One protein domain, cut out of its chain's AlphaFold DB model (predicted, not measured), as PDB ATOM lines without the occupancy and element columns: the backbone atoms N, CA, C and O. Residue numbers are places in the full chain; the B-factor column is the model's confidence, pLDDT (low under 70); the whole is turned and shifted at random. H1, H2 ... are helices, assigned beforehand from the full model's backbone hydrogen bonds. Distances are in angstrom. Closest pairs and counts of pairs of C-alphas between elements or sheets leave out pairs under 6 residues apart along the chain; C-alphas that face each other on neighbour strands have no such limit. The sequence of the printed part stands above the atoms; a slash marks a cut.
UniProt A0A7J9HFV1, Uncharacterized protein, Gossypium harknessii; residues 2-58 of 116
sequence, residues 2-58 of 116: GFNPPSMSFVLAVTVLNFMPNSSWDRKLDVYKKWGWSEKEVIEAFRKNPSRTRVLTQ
ATOM      1  N   GLY A   2       3.666  11.815 148.038       72.25
ATOM      2  CA  GLY A   2       3.190  13.179 147.776       72.25
ATOM      3  C   GLY A   2       2.995  13.574 146.309       72.25
ATOM      4  O   GLY A   2       2.564  14.693 146.075       72.25
ATOM      5  N   PHE A   3       3.292  12.712 145.335       72.88
ATOM      6  CA  PHE A   3       3.075  12.966 143.904       72.88
ATOM      7  C   PHE A   3       1.653  13.439 143.564       72.88
ATOM      8  O   PHE A   3       0.690  13.010 144.192       72.88
ATOM      9  N   ASN A   4       1.532  14.272 142.524       77.06
ATOM     10  CA  ASN A   4       0.241  14.646 141.946       77.06
ATOM     11  C   ASN A   4      -0.263  13.502 141.034       77.06
ATOM     12  O   ASN A   4       0.420  13.221 140.041       77.06
ATOM     13  N   PRO A   5      -1.397  12.835 141.332       72.88
ATOM     14  CA  PRO A   5      -1.821  11.616 140.635       72.88
ATOM     15  C   PRO A   5      -1.952  11.696 139.098       72.88
ATOM     16  O   PRO A   5      -1.517  10.755 138.441       72.88
ATOM     17  N   PRO A   6      -2.443  12.782 138.468       80.38
ATOM     18  CA  PRO A   6      -2.512  12.870 137.005       80.38
ATOM     19  C   PRO A   6      -1.173  13.232 136.326       80.38
ATOM     20  O   PRO A   6      -1.165  13.616 135.160       80.38
ATOM     21  N   SER A   7      -0.028  13.158 137.016       82.44
ATOM     22  CA  SER A   7       1.276  13.505 136.428       82.44
ATOM     23  C   SER A   7       2.036  12.292 135.885       82.44
ATOM     24  O   SER A   7       2.031  11.218 136.482       82.44
ATOM     25  N   MET A   8       2.802  12.486 134.807       78.94
ATOM     26  CA  MET A   8       3.734  11.464 134.301       78.94
ATOM     27  C   MET A   8       4.719  11.004 135.391       78.94
ATOM     28  O   MET A   8       5.054   9.826 135.480       78.94
ATOM     29  N   SER A   9       5.135  11.912 136.278       74.81
ATOM     30  CA  SER A   9       5.977  11.584 137.432       74.81
ATOM     31  C   SER A   9       5.312  10.599 138.398       74.81
ATOM     32  O   SER A   9       6.003   9.741 138.939       74.81
ATOM     33  N   PHE A  10       3.991  10.679 138.600       80.81
ATOM     34  CA  PHE A  10       3.255   9.704 139.410       80.81
ATOM     35  C   PHE A  10       3.273   8.318 138.764       80.81
ATOM     36  O   PHE A  10       3.635   7.351 139.430       80.81
ATOM     37  N   VAL A  11       2.961   8.231 137.465       82.31
ATOM     38  CA  VAL A  11       2.982   6.960 136.724       82.31
ATOM     39  C   VAL A  11       4.368   6.319 136.805       82.31
ATOM     40  O   VAL A  11       4.488   5.169 137.217       82.31
ATOM     41  N   LEU A  12       5.427   7.083 136.517       79.81
ATOM     42  CA  LEU A  12       6.809   6.598 136.579       79.81
ATOM     43  C   LEU A  12       7.217   6.152 137.990       79.81
ATOM     44  O   LEU A  12       7.894   5.136 138.136       79.81
ATOM     45  N   ALA A  13       6.799   6.880 139.028       79.19
ATOM     46  CA  ALA A  13       7.067   6.498 140.410       79.19
ATOM     47  C   ALA A  13       6.390   5.169 140.776       79.19
ATOM     48  O   ALA A  13       7.043   4.293 141.339       79.19
ATOM     49  N   VAL A  14       5.116   4.990 140.409       82.62
ATOM     50  CA  VAL A  14       4.380   3.733 140.622       82.62
ATOM     51  C   VAL A  14       5.034   2.583 139.861       82.62
ATOM     52  O   VAL A  14       5.210   1.509 140.427       82.62
ATOM     53  N   THR A  15       5.458   2.799 138.613       82.25
ATOM     54  CA  THR A  15       6.187   1.788 137.835       82.25
ATOM     55  C   THR A  15       7.464   1.349 138.550       82.25
ATOM     56  O   THR A  15       7.666   0.154 138.742       82.25
ATOM     57  N   VAL A  16       8.305   2.287 139.000       78.25
ATOM     58  CA  VAL A  16       9.552   1.960 139.717       78.25
ATOM     59  C   VAL A  16       9.278   1.184 141.006       78.25
ATOM     60  O   VAL A  16       9.985   0.219 141.288       78.25
ATOM     61  N   LEU A  17       8.255   1.576 141.768       77.44
ATOM     62  CA  LEU A  17       7.888   0.895 143.011       77.44
ATOM     63  C   LEU A  17       7.304  -0.499 142.761       77.44
ATOM     64  O   LEU A  17       7.634  -1.417 143.497       77.44
ATOM     65  N   ASN A  18       6.517  -0.699 141.701       81.50
ATOM     66  CA  ASN A  18       5.986  -2.021 141.347       81.50
ATOM     67  C   ASN A  18       7.085  -3.036 141.004       81.50
ATOM     68  O   ASN A  18       6.942  -4.219 141.294       81.50
ATOM     69  N   PHE A  19       8.192  -2.589 140.403       77.62
ATOM     70  CA  PHE A  19       9.337  -3.453 140.093       77.62
ATOM     71  C   PHE A  19      10.312  -3.627 141.265       77.62
ATOM     72  O   PHE A  19      11.336  -4.297 141.122       77.62
ATOM     73  N   MET A  20      10.018  -3.036 142.425       75.38
ATOM     74  CA  MET A  20      10.897  -3.053 143.584       75.38
ATOM     75  C   MET A  20      10.203  -3.671 144.797       75.38
ATOM     76  O   MET A  20       9.193  -3.148 145.257       75.38
ATOM     77  N   PRO A  21      10.769  -4.729 145.400       78.38
ATOM     78  CA  PRO A  21      10.304  -5.177 146.706       78.38
ATOM     79  C   PRO A  21      10.419  -4.033 147.725       78.38
ATOM     80  O   PRO A  21      11.466  -3.386 147.784       78.38
ATOM     81  N   ASN A  22       9.399  -3.816 148.563       74.12
ATOM     82  CA  ASN A  22       9.421  -2.768 149.601       74.12
ATOM     83  C   ASN A  22      10.680  -2.848 150.487       74.12
ATOM     84  O   ASN A  22      11.305  -1.834 150.776       74.12
ATOM     85  N   SER A  23      11.142  -4.065 150.793       77.25
ATOM     86  CA  SER A  23      12.376  -4.299 151.555       77.25
ATOM     87  C   SER A  23      13.642  -3.747 150.885       77.25
ATOM     88  O   SER A  23      14.607  -3.408 151.569       77.25
ATOM     89  N   SER A  24      13.666  -3.632 149.556       80.44
ATOM     90  CA  SER A  24      14.764  -2.995 148.822       80.44
ATOM     91  C   SER A  24      14.733  -1.475 148.968       80.44
ATOM     92  O   SER A  24      15.798  -0.866 149.068       80.44
ATOM     93  N   TRP A  25      13.542  -0.868 149.000       79.75
ATOM     94  CA  TRP A  25      13.368   0.566 149.250       79.75
ATOM     95  C   TRP A  25      13.821   0.925 150.669       79.75
ATOM     96  O   TRP A  25      14.678   1.796 150.823       79.75
ATOM     97  N   ASP A  26      13.358   0.188 151.679       84.38
ATOM     98  CA  ASP A  26      13.696   0.451 153.083       84.38
ATOM     99  C   ASP A  26      15.207   0.340 153.334       84.38
ATOM    100  O   ASP A  26      15.828   1.266 153.854       84.38
ATOM    101  N   ARG A  27      15.848  -0.727 152.831       85.06
ATOM    102  CA  ARG A  27      17.311  -0.901 152.923       85.06
ATOM    103  C   ARG A  27      18.087   0.257 152.306       85.06
ATOM    104  O   ARG A  27      19.145   0.635 152.804       85.06
ATOM    105  N   LYS A  28      17.600   0.806 151.192       82.50
ATOM    106  CA  LYS A  28      18.240   1.951 150.536       82.50
ATOM    107  C   LYS A  28      18.081   3.214 151.368       82.50
ATOM    108  O   LYS A  28      19.065   3.927 151.550       82.50
ATOM    109  N   LEU A  29      16.885   3.474 151.898       85.06
ATOM    110  CA  LEU A  29      16.656   4.599 152.802       85.06
ATOM    111  C   LEU A  29      17.556   4.526 154.040       85.06
ATOM    112  O   LEU A  29      18.163   5.536 154.393       85.06
ATOM    113  N   ASP A  30      17.719   3.344 154.636       87.38
ATOM    114  CA  ASP A  30      18.597   3.142 155.793       87.38
ATOM    115  C   ASP A  30      20.057   3.486 155.488       87.38
ATOM    116  O   ASP A  30      20.732   4.143 156.286       87.38
ATOM    117  N   VAL A  31      20.548   3.094 154.308       84.69
ATOM    118  CA  VAL A  31      21.901   3.435 153.850       84.69
ATOM    119  C   VAL A  31      22.069   4.951 153.716       84.69
ATOM    120  O   VAL A  31      23.037   5.506 154.236       84.69
ATOM    121  N   TYR A  32      21.118   5.638 153.078       82.44
ATOM    122  CA  TYR A  32      21.174   7.096 152.941       82.44
ATOM    123  C   TYR A  32      21.085   7.812 154.293       82.44
ATOM    124  O   TYR A  32      21.845   8.750 154.546       82.44
ATOM    125  N   LYS A  33      20.227   7.324 155.194       86.00
ATOM    126  CA  LYS A  33      20.088   7.836 156.560       86.00
ATOM    127  C   LYS A  33      21.379   7.692 157.357       86.00
ATOM    128  O   LYS A  33      21.816   8.655 157.985       86.00
ATOM    129  N   LYS A  34      22.040   6.532 157.272       84.94
ATOM    130  CA  LYS A  34      23.345   6.275 157.906       84.94
ATOM    131  C   LYS A  34      24.432   7.250 157.441       84.94
ATOM    132  O   LYS A  34      25.389   7.487 158.172       84.94
ATOM    133  N   TRP A  35      24.302   7.821 156.247       77.56
ATOM    134  CA  TRP A  35      25.252   8.793 155.705       77.56
ATOM    135  C   TRP A  35      24.816  10.258 155.856       77.56
ATOM    136  O   TRP A  35      25.445  11.141 155.280       77.56
ATOM    137  N   GLY A  36      23.785  10.538 156.659       79.00
ATOM    138  CA  GLY A  36      23.400  11.906 157.025       79.00
ATOM    139  C   GLY A  36      22.392  12.575 156.086       79.00
ATOM    140  O   GLY A  36      22.144  13.781 156.205       79.00
ATOM    141  N   TRP A  37      21.782  11.817 155.173       83.31
ATOM    142  CA  TRP A  37      20.632  12.288 154.403       83.31
ATOM    143  C   TRP A  37      19.329  11.937 155.110       83.31
ATOM    144  O   TRP A  37      19.096  10.805 155.522       83.31
ATOM    145  N   SER A  38      18.453  12.923 155.240       86.62
ATOM    146  CA  SER A  38      17.101  12.711 155.734       86.62
ATOM    147  C   SER A  38      16.256  11.985 154.691       86.62
ATOM    148  O   SER A  38      16.421  12.169 153.483       86.62
ATOM    149  N   GLU A  39      15.277  11.215 155.157       86.25
ATOM    150  CA  GLU A  39      14.298  10.566 154.284       86.25
ATOM    151  C   GLU A  39      13.606  11.578 153.356       86.25
ATOM    152  O   GLU A  39      13.409  11.313 152.173       86.25
ATOM    153  N   LYS A  40      13.329  12.789 153.860       87.62
ATOM    154  CA  LYS A  40      12.752  13.884 153.074       87.62
ATOM    155  C   LYS A  40      13.636  14.285 151.890       87.62
ATOM    156  O   LYS A  40      13.112  14.471 150.798       87.62
ATOM    157  N   GLU A  41      14.951  14.411 152.081       84.00
ATOM    158  CA  GLU A  41      15.892  14.741 150.997       84.00
ATOM    159  C   GLU A  41      15.918  13.644 149.925       84.00
ATOM    160  O   GLU A  41      15.913  13.944 148.730       84.00
ATOM    161  N   VAL A  42      15.885  12.376 150.342       84.00
ATOM    162  CA  VAL A  42      15.882  11.225 149.429       84.00
ATOM    163  C   VAL A  42      14.565  11.136 148.650       84.00
ATOM    164  O   VAL A  42      14.576  10.956 147.431       84.00
ATOM    165  N   ILE A  43      13.427  11.321 149.327       84.75
ATOM    166  CA  ILE A  43      12.100  11.351 148.696       84.75
ATOM    167  C   ILE A  43      11.991  12.524 147.720       84.75
ATOM    168  O   ILE A  43      11.452  12.352 146.630       84.75
ATOM    169  N   GLU A  44      12.509  13.701 148.070       83.75
ATOM    170  CA  GLU A  44      12.479  14.868 147.187       83.75
ATOM    171  C   GLU A  44      13.336  14.646 145.930       83.75
ATOM    172  O   GLU A  44      12.894  14.937 144.819       83.75
ATOM    173  N   ALA A  45      14.522  14.046 146.074       80.44
ATOM    174  CA  ALA A  45      15.353  13.647 144.937       80.44
ATOM    175  C   ALA A  45      14.654  12.606 144.041       80.44
ATOM    176  O   ALA A  45      14.724  12.684 142.811       80.44
ATOM    177  N   PHE A  46      13.931  11.654 144.638       80.62
ATOM    178  CA  PHE A  46      13.099  10.713 143.889       80.62
ATOM    179  C   PHE A  46      11.963  11.406 143.148       80.62
ATOM    180  O   PHE A  46      11.749  11.163 141.962       80.62
ATOM    181  N   ARG A  47      11.289  12.337 143.812       79.94
ATOM    182  CA  ARG A  47      10.145  13.060 143.271       79.94
ATOM    183  C   ARG A  47      10.493  13.970 142.102       79.94
ATOM    184  O   ARG A  47       9.719  14.031 141.147       79.94
ATOM    185  N   LYS A  48      11.638  14.657 142.162       76.88
ATOM    186  CA  LYS A  48      12.093  15.562 141.098       76.88
ATOM    187  C   LYS A  48      12.291  14.854 139.763       76.88
ATOM    188  O   LYS A  48      12.123  15.487 138.724       76.88
ATOM    189  N   ASN A  49      12.655  13.569 139.765       71.38
ATOM    190  CA  ASN A  49      12.905  12.862 138.512       71.38
ATOM    191  C   ASN A  49      12.760  11.330 138.628       71.38
ATOM    192  O   ASN A  49      13.755  10.628 138.502       71.38
ATOM    193  N   PRO A  50      11.561  10.757 138.827       71.06
ATOM    194  CA  PRO A  50      11.395   9.351 139.235       71.06
ATOM    195  C   PRO A  50      12.011   8.317 138.282       71.06
ATOM    196  O   PRO A  50      12.528   7.299 138.733       71.06
ATOM    197  N   SER A  51      12.009   8.587 136.971       65.31
ATOM    198  CA  SER A  51      12.608   7.714 135.948       65.31
ATOM    199  C   SER A  51      14.113   7.901 135.766       65.31
ATOM    200  O   SER A  51      14.793   6.986 135.306       65.31
ATOM    201  N   ARG A  52      14.649   9.082 136.102       62.59
ATOM    202  CA  ARG A  52      16.089   9.377 136.008       62.59
ATOM    203  C   ARG A  52      16.809   9.246 137.337       62.59
ATOM    204  O   ARG A  52      18.034   9.134 137.343       62.59
ATOM    205  N   THR A  53      16.075   9.273 138.444       64.75
ATOM    206  CA  THR A  53      16.657   9.180 139.767       64.75
ATOM    207  C   THR A  53      17.195   7.768 139.930       64.75
ATOM    208  O   THR A  53      16.484   6.762 139.880       64.75
ATOM    209  N   ARG A  54      18.495   7.710 140.168       70.44
ATOM    210  CA  ARG A  54      19.231   6.473 140.407       70.44
ATOM    211  C   ARG A  54      19.204   6.027 141.867       70.44
ATOM    212  O   ARG A  54      19.748   4.969 142.175       70.44
ATOM    213  N   VAL A  55      18.540   6.804 142.734       68.88
ATOM    214  CA  VAL A  55      18.313   6.538 144.170       68.88
ATOM    215  C   VAL A  55      17.889   5.081 144.385       68.88
ATOM    216  O   VAL A  55      18.420   4.369 145.236       68.88
ATOM    217  N   LEU A  56      16.950   4.604 143.566       70.25
ATOM    218  CA  LEU A  56      16.325   3.303 143.770       70.25
ATOM    219  C   LEU A  56      16.733   2.254 142.767       70.25
ATOM    220  O   LEU A  56      16.978   1.112 143.140       70.25
ATOM    221  N   THR A  57      16.860   2.633 141.509       73.56
ATOM    222  CA  THR A  57      17.029   1.681 140.412       73.56
ATOM    223  C   THR A  57      18.445   1.107 140.317       73.56
ATOM    224  O   THR A  57      18.642   0.080 139.678       73.56
ATOM    225  N   GLN A  58      19.440   1.712 140.978       78.44
ATOM    226  CA  GLN A  58      20.835   1.262 140.904       78.44
ATOM    227  C   GLN A  58      21.229   0.305 142.033       78.44
ATOM    228  O   GLN A  58      20.690   0.356 143.136       78.44
TER     229      GLN A  58
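This is residues 2 to 58 of the 116 residues of an uncharacterized protein of Gossypium harknessii (UniProt A0A7J9HFV1). Three helices, H1, H2 and H3, lie as the three sides of a loose triangle, and the short H4 sits over one face of it. H1 and H2 make a V whose corner is the link of residues 19 to 21, and H3 runs across the V's open side. The printed part has 57 residues with four named helices, H1, H2, H3 and H4 along the chain, and no named strand; the class is all helix. It is compact, with a radius of gyration of the C-alphas of 11.1 A, and elongated, spanning 34 by 21 by 17 A.

Start at Gly 2 and pass to C-alpha 8 at (3.734, 11.464, 134.301), where H1, residues 8 to 18, begins; it is 15.4 A long. H2, the longest helix, holds residues 22 to 34 and measures 18.6 A. Find C-alpha 39 at (14.298, 10.566, 154.284); from there H3 runs 14.3 A to residue 48. H4, residues 54 to 57, ends at C-alpha 57, (17.029, 1.681, 140.412).

H1 and H2 meet only through their link. H1 and H3 are close but not clearly touching, with the closest C-alphas, those of Ser 9 and Arg 47, 7.3 A apart. H2 touches H3 with residues 29 to 33 alone, at a steep tilt of 64 degrees, opposite ways; look at the C-alphas of Leu 29 and Glu 39, the closest, 6.6 A apart. H4 only just touches H2, with 3 pairs of C-alphas within 8 A, the closest those of Trp 25 and Leu 56 at 6.8 A; H2 does this with residues 25 to 28 alone. H4 also only just touches H3, again with 3 pairs, the closest those of Phe 46 and Val 55 at 6.7 A. In H1, H2 and H3 every O i to N i+4 pair is within hydrogen-bond range; H4 is too short for such a pair, and its 1 pair of O i and N i+3 is not within range.

The C-alphas farthest apart, those of Pro 6 and Lys 34, are 33.9 A from each other. The printed part has no cut, and its three links between helices are tight. Look for low confidence at residues 51 to 53 and residue 55, where the pLDDT is under 70; the mean of the printed part is 78.8.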